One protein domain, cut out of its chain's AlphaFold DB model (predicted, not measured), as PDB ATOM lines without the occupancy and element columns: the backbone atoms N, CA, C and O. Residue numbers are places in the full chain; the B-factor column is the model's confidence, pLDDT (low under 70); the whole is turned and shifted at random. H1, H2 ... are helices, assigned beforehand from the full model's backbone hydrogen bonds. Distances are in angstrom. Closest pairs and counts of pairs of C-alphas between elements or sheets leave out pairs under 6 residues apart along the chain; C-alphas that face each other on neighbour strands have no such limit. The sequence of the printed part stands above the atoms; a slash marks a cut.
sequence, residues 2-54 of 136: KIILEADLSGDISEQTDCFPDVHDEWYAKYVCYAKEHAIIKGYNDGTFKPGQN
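AT A GLANCE: This is residues 2 to 54 of the 136 residues of the protein "SLH domain-containing protein" of Candidatus Gracilibacteria bacterium (UniProt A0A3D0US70). Little regular structure is here: a short helix, H2, sits near the middle, a long loop, residues 9 to 28, runs past it, and a second short helix, H1, lies toward one end, where residues 7 to 12 stick out, while another long loop, residues 38 to 54, leads from H2 toward the end opposite H1. The printed part has 53 residues with two named helices, H1 then H2, and no named strand; the class is all helix, with only 16 residues in named elements. It is compact, with a radius of gyration of the C-alphas of 10.7 A, but elongated, spanning 32 by 19 by 19 A.

IN THESE COORDINATES: Find C-alpha 2 at (143.501, 94.570, 121.443); from there H1, residues 2 to 8, runs 10.2 A. H2, residues 29 to 37, runs 12.2 A to C-alpha 37 at (131.993, 92.244, 131.369).

HOW THE PARTS SIT: Look at Lys 2 and Tyr 31: their C-alphas, the closest of H1 and H2, are 6.4 A apart, and the helices are close but not clearly touching. They run the same way at a steep tilt of 51 degrees. In both, every O i to N i+4 pair is within hydrogen-bond range.

THE WHOLE: The C-alphas of Ser 10 and Asp 46, the two farthest apart, are 32.2 A apart. The printed part has no cut; the link from H1 to H2 is long, 20 residues. Residues 4 to 13 have pLDDT under 70.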
ATOM      1  N   LYS A   2     142.495  95.624 121.159       70.38
ATOM      2  CA  LYS A   2     143.501  94.570 121.443       70.38
ATOM      3  C   LYS A   2     144.708  95.054 122.257       70.38
ATOM      4  O   LYS A   2     144.993  94.509 123.309       70.38
ATOM      5  N   ILE A   3     145.347  96.132 121.797       71.44
ATOM      6  CA  ILE A   3     146.549  96.696 122.434       71.44
ATOM      7  C   ILE A   3     146.267  97.159 123.874       71.44
ATOM      8  O   ILE A   3     147.126  97.016 124.727       71.44
ATOM      9  N   ILE A   4     145.076  97.701 124.150       66.31
ATOM     10  CA  ILE A   4     144.717  98.232 125.475       66.31
ATOM     11  C   ILE A   4     144.588  97.082 126.476       66.31
ATOM     12  O   ILE A   4     145.150  97.148 127.562       66.31
ATOM     13  N   LEU A   5     143.888  96.019 126.085       66.75
ATOM     14  CA  LEU A   5     143.628  94.886 126.967       66.75
ATOM     15  C   LEU A   5     144.852  93.981 127.126       66.75
ATOM     16  O   LEU A   5     145.134  93.556 128.232       66.75
ATOM     17  N   GLU A   6     145.648  93.747 126.082       69.38
ATOM     18  CA  GLU A   6     146.905  92.991 126.239       69.38
ATOM     19  C   GLU A   6     147.957  93.743 127.067       69.38
ATOM     20  O   GLU A   6     148.810  93.116 127.686       69.38
ATOM     21  N   ALA A   7     147.913  95.077 127.085       59.56
ATOM     22  CA  ALA A   7     148.808  95.888 127.906       59.56
ATOM     23  C   ALA A   7     148.441  95.850 129.400       59.56
ATOM     24  O   ALA A   7     149.315  96.017 130.254       59.56
ATOM     25  N   ASP A   8     147.161  95.649 129.722       63.34
ATOM     26  CA  ASP A   8     146.683  95.663 131.102       63.34
ATOM     27  C   ASP A   8     146.520  94.260 131.714       63.34
ATOM     28  O   ASP A   8     146.848  94.061 132.887       63.34
ATOM     29  N   LEU A   9     146.086  93.279 130.916       61.84
ATOM     30  CA  LEU A   9     145.693  91.952 131.383       61.84
ATOM     31  C   LEU A   9     146.885  91.012 131.546       61.84
ATOM     32  O   LEU A   9     147.528  90.603 130.584       61.84
ATOM     33  N   SER A  10     147.129  90.616 132.793       58.38
ATOM     34  CA  SER A  10     148.092  89.584 133.186       58.38
ATOM     35  C   SER A  10     147.470  88.187 133.342       58.38
ATOM     36  O   SER A  10     148.152  87.273 133.803       58.38
ATOM     37  N   GLY A  11     146.189  88.010 132.988       58.84
ATOM     38  CA  GLY A  11     145.430  86.765 133.162       58.84
ATOM     39  C   GLY A  11     144.835  86.214 131.863       58.84
ATOM     40  O   GLY A  11     144.703  86.933 130.873       58.84
ATOM     41  N   ASP A  12     144.468  84.930 131.882       62.34
ATOM     42  CA  ASP A  12     143.844  84.244 130.747       62.34
ATOM     43  C   ASP A  12     142.474  84.858 130.417       62.34
ATOM     44  O   ASP A  12     141.515  84.751 131.184       62.34
ATOM     45  N   ILE A  13     142.372  85.498 129.250       69.06
ATOM     46  CA  ILE A  13     141.097  85.973 128.703       69.06
ATOM     47  C   ILE A  13     140.331  84.745 128.210       69.06
ATOM     48  O   ILE A  13     140.777  84.083 127.271       69.06
ATOM     49  N   SER A  14     139.185  84.442 128.823       70.38
ATOM     50  CA  SER A  14     138.324  83.354 128.346       70.38
ATOM     51  C   SER A  14     137.890  83.605 126.892       70.38
ATOM     52  O   SER A  14     137.651  84.751 126.505       70.38
ATOM     53  N   GLU A  15     137.814  82.550 126.075       77.25
ATOM     54  CA  GLU A  15     137.377  82.606 124.666       77.25
ATOM     55  C   GLU A  15     135.858  82.864 124.586       77.25
ATOM     56  O   GLU A  15     135.069  81.993 124.227       77.25
ATOM     57  N   GLN A  16     135.438  84.057 125.009       81.75
ATOM     58  CA  GLN A  16     134.045  84.484 125.040       81.75
ATOM     59  C   GLN A  16     133.661  85.160 123.717       81.75
ATOM     60  O   GLN A  16     134.368  86.046 123.232       81.75
ATOM     61  N   THR A  17     132.521  84.756 123.162       88.69
ATOM     62  CA  THR A  17     131.921  85.277 121.922       88.69
ATOM     63  C   THR A  17     130.486  85.741 122.181       88.69
ATOM     64  O   THR A  17     129.975  85.595 123.294       88.69
ATOM     65  N   ASP A  18     129.837  86.335 121.173       91.31
ATOM     66  CA  ASP A  18     128.391  86.633 121.165       91.31
ATOM     67  C   ASP A  18     127.908  87.538 122.310       91.31
ATOM     68  O   ASP A  18     126.726  87.594 122.658       91.31
ATOM     69  N   CYS A  19     128.821  88.316 122.893       93.12
ATOM     70  CA  CYS A  19     128.479  89.317 123.894       93.12
ATOM     71  C   CYS A  19     127.716  90.505 123.295       93.12
ATOM     72  O   CYS A  19     127.058  91.228 124.041       93.12
ATOM     73  N   PHE A  20     127.773  90.715 121.979       95.19
ATOM     74  CA  PHE A  20     126.927  91.648 121.236       95.19
ATOM     75  C   PHE A  20     126.353  90.947 119.996       95.19
ATOM     76  O   PHE A  20     126.982  90.018 119.497       95.19
ATOM     77  N   PRO A  21     125.197  91.388 119.462       95.56
ATOM     78  CA  PRO A  21     124.585  90.770 118.282       95.56
ATOM     79  C   PRO A  21     125.446  90.825 117.012       95.56
ATOM     80  O   PRO A  21     125.179  90.082 116.076       95.56
ATOM     81  N   ASP A  22     126.426  91.729 116.963       95.44
ATOM     82  CA  ASP A  22     127.345  91.976 115.848       95.44
ATOM     83  C   ASP A  22     128.804  91.605 116.178       95.44
ATOM     84  O   ASP A  22     129.736  92.142 115.577       95.44
ATOM     85  N   VAL A  23     129.007  90.731 117.168       94.19
ATOM     86  CA  VAL A  23     130.319  90.216 117.582       94.19
ATOM     87  C   VAL A  23     130.194  88.713 117.777       94.19
ATOM     88  O   VAL A  23     129.550  88.277 118.726       94.19
ATOM     89  N   HIS A  24     130.826  87.937 116.907       92.88
ATOM     90  CA  HIS A  24     130.727  86.482 116.864       92.88
ATOM     91  C   HIS A  24     132.079  85.852 117.219       92.88
ATOM     92  O   HIS A  24     132.611  86.115 118.297       92.88
ATOM     93  N   ASP A  25     132.634  85.013 116.346       92.81
ATOM     94  CA  ASP A  25     133.874  84.263 116.536       92.81
ATOM     95  C   ASP A  25     135.112  84.974 115.958       92.81
ATOM     96  O   ASP A  25     136.168  84.365 115.769       92.81
ATOM     97  N   GLU A  26     135.024  86.280 115.683       93.38
ATOM     98  CA  GLU A  26     136.168  87.029 115.185       93.38
ATOM     99  C   GLU A  26     137.291  87.113 116.223       93.38
ATOM    100  O   GLU A  26     137.078  87.141 117.435       93.38
ATOM    101  N   TRP A  27     138.524  87.287 115.744       90.69
ATOM    102  CA  TRP A  27     139.724  87.377 116.585       90.69
ATOM    103  C   TRP A  27     139.642  88.430 117.705       90.69
ATOM    104  O   TRP A  27     140.395  88.355 118.679       90.69
ATOM    105  N   TYR A  28     138.785  89.445 117.554       88.94
ATOM    106  CA  TYR A  28     138.609  90.518 118.528       88.94
ATOM    107  C   TYR A  28     137.516  90.231 119.571       88.94
ATOM    108  O   TYR A  28     137.449  90.966 120.559       88.94
ATOM    109  N   ALA A  29     136.686  89.201 119.381       91.31
ATOM    110  CA  ALA A  29     135.485  88.948 120.172       91.31
ATOM    111  C   ALA A  29     135.784  88.837 121.667       91.31
ATOM    112  O   ALA A  29     135.254  89.622 122.451       91.31
ATOM    113  N   LYS A  30     136.752  87.999 122.054       90.06
ATOM    114  CA  LYS A  30     137.150  87.838 123.461       90.06
ATOM    115  C   LYS A  30     137.545  89.143 124.153       90.06
ATOM    116  O   LYS A  30     137.231  89.356 125.319       90.06
ATOM    117  N   TYR A  31     138.187  90.055 123.425       89.19
ATOM    118  CA  TYR A  31     138.591  91.358 123.948       89.19
ATOM    119  C   TYR A  31     137.384  92.286 124.121       89.19
ATOM    120  O   TYR A  31     137.280  93.000 125.115       89.19
ATOM    121  N   VAL A  32     136.456  92.277 123.160       90.38
ATOM    122  CA  VAL A  32     135.194  93.021 123.267       90.38
ATOM    123  C   VAL A  32     134.383  92.507 124.455       90.38
ATOM    124  O   VAL A  32     133.916  93.298 125.271       90.38
ATOM    125  N   CYS A  33     134.248  91.190 124.583       90.69
ATOM    126  CA  CYS A  33     133.439  90.579 125.624       90.69
ATOM    127  C   CYS A  33     134.031  90.806 127.017       90.69
ATOM    128  O   CYS A  33     133.305  91.249 127.905       90.69
ATOM    129  N   TYR A  34     135.355  90.699 127.161       88.44
ATOM    130  CA  TYR A  34     136.053  91.100 128.382       88.44
ATOM    131  C   TYR A  34     135.767  92.561 128.766       88.44
ATOM    132  O   TYR A  34     135.402  92.855 129.907       88.44
ATOM    133  N   ALA A  35     135.899  93.490 127.811       88.12
ATOM    134  CA  ALA A  35     135.653  94.909 128.063       88.12
ATOM    135  C   ALA A  35     134.190  95.185 128.448       88.12
ATOM    136  O   ALA A  35     133.920  96.096 129.232       88.12
ATOM    137  N   LYS A  36     133.241  94.413 127.904       89.69
ATOM    138  CA  LYS A  36     131.825  94.509 128.265       89.69
ATOM    139  C   LYS A  36     131.577  94.015 129.689       89.69
ATOM    140  O   LYS A  36     130.901  94.699 130.452       89.69
ATOM    141  N   GLU A  37     132.126  92.854 130.040       89.00
ATOM    142  CA  GLU A  37     131.993  92.244 131.369       89.00
ATOM    143  C   GLU A  37     132.516  93.169 132.477       89.00
ATOM    144  O   GLU A  37     131.866  93.342 133.505       89.00
ATOM    145  N   HIS A  38     133.633  93.852 132.218       85.44
ATOM    146  CA  HIS A  38     134.253  94.799 133.149       85.44
ATOM    147  C   HIS A  38     133.678  96.222 133.056       85.44
ATOM    148  O   HIS A  38     134.237  97.159 133.617       85.44
ATOM    149  N   ALA A  39     132.565  96.402 132.339       86.38
ATOM    150  CA  ALA A  39     131.868  97.676 132.148       86.38
ATOM    151  C   ALA A  39     132.697  98.812 131.505       86.38
ATOM    152  O   ALA A  39     132.241  99.959 131.495       86.38
ATOM    153  N   ILE A  40     133.850  98.493 130.906       85.44
ATOM    154  CA  ILE A  40     134.707  99.418 130.142       85.44
ATOM    155  C   ILE A  40     133.969  99.887 128.877       85.44
ATOM    156  O   ILE A  40     134.042 101.048 128.468       85.44
ATOM    157  N   ILE A  41     133.209  98.984 128.251       87.38
ATOM    158  CA  ILE A  41     132.319  99.301 127.129       87.38
ATOM    159  C   ILE A  41     130.886  98.870 127.432       87.38
ATOM    160  O   ILE A  41     130.640  97.871 128.101       87.38
ATOM    161  N   LYS A  42     129.918  99.619 126.895       88.06
ATOM    162  CA  LYS A  42     128.483  99.308 127.024       88.06
ATOM    163  C   LYS A  42     127.816  98.931 125.698       88.06
ATOM    164  O   LYS A  42     126.753  98.320 125.719       88.06
ATOM    165  N   GLY A  43     128.447  99.258 124.569       86.75
ATOM    166  CA  GLY A  43     127.815  99.234 123.249       86.75
ATOM    167  C   GLY A  43     126.942 100.467 122.999       86.75
ATOM    168  O   GLY A  43     126.884 101.388 123.818       86.75
ATOM    169  N   TYR A  44     126.287 100.490 121.845       89.31
ATOM    170  CA  TYR A  44     125.385 101.556 121.421       89.31
ATOM    171  C   TYR A  44     123.946 101.297 121.893       89.31
ATOM    172  O   TYR A  44     123.596 100.200 122.321       89.31
ATOM    173  N   ASN A  45     123.083 102.315 121.796       89.88
ATOM    174  CA  ASN A  45     121.676 102.226 122.220       89.88
ATOM    175  C   ASN A  45     120.865 101.161 121.457       89.88
ATOM    176  O   ASN A  45     119.828 100.723 121.942       89.88
ATOM    177  N   ASP A  46     121.326 100.766 120.269       92.56
ATOM    178  CA  ASP A  46     120.749  99.688 119.459       92.56
ATOM    179  C   ASP A  46     121.216  98.284 119.900       92.56
ATOM    180  O   ASP A  46     120.807  97.285 119.316       92.56
ATOM    181  N   GLY A  47     122.053  98.201 120.939       92.00
ATOM    182  CA  GLY A  47     122.577  96.955 121.488       92.00
ATOM    183  C   GLY A  47     123.799  96.403 120.758       92.00
ATOM    184  O   GLY A  47     124.231  95.311 121.109       92.00
ATOM    185  N   THR A  48     124.361  97.123 119.782       94.94
ATOM    186  CA  THR A  48     125.521  96.682 118.984       94.94
ATOM    187  C   THR A  48     126.851  97.233 119.503       94.94
ATOM    188  O   THR A  48     126.883  98.195 120.279       94.94
ATOM    189  N   PHE A  49     127.966  96.643 119.067       93.31
ATOM    190  CA  PHE A  49     129.322  97.131 119.329       93.31
ATOM    191  C   PHE A  49     129.890  97.998 118.191       93.31
ATOM    192  O   PHE A  49     130.644  98.927 118.461       93.31
ATOM    193  N   LYS A  50     129.510  97.726 116.939       92.75
ATOM    194  CA  LYS A  50     129.979  98.363 115.693       92.75
ATOM    195  C   LYS A  50     131.489  98.214 115.463       92.75
ATOM    196  O   LYS A  50     132.194  99.217 115.346       92.75
ATOM    197  N   PRO A  51     132.012  96.981 115.310       89.00
ATOM    198  CA  PRO A  51     133.454  96.726 115.215       89.00
ATOM    199  C   PRO A  51     134.144  97.394 114.012       89.00
ATOM    200  O   PRO A  51     135.347  97.645 114.059       89.00
ATOM    201  N   GLY A  52     133.400  97.692 112.941       88.81
ATOM    202  CA  GLY A  52     133.906  98.398 111.759       88.81
ATOM    203  C   GLY A  52     133.887  99.928 111.862       88.81
ATOM    204  O   GLY A  52     134.353 100.595 110.941       88.81
ATOM    205  N   GLN A  53     133.332 100.497 112.936       89.12
ATOM    206  CA  GLN A  53     133.271 101.943 113.115       89.12
ATOM    207  C   GLN A  53     134.594 102.471 113.675       89.12
ATOM    208  O   GLN A  53     135.152 101.930 114.632       89.12
ATOM    209  N   ASN A  54     135.087 103.568 113.096       88.94
ATOM    210  CA  ASN A  54     136.258 104.252 113.627       88.94
ATOM    211  C   ASN A  54     135.960 104.829 115.015       88.94
ATOM    212  O   ASN A  54     134.930 105.465 115.236       88.94
TER     213      ASN A  54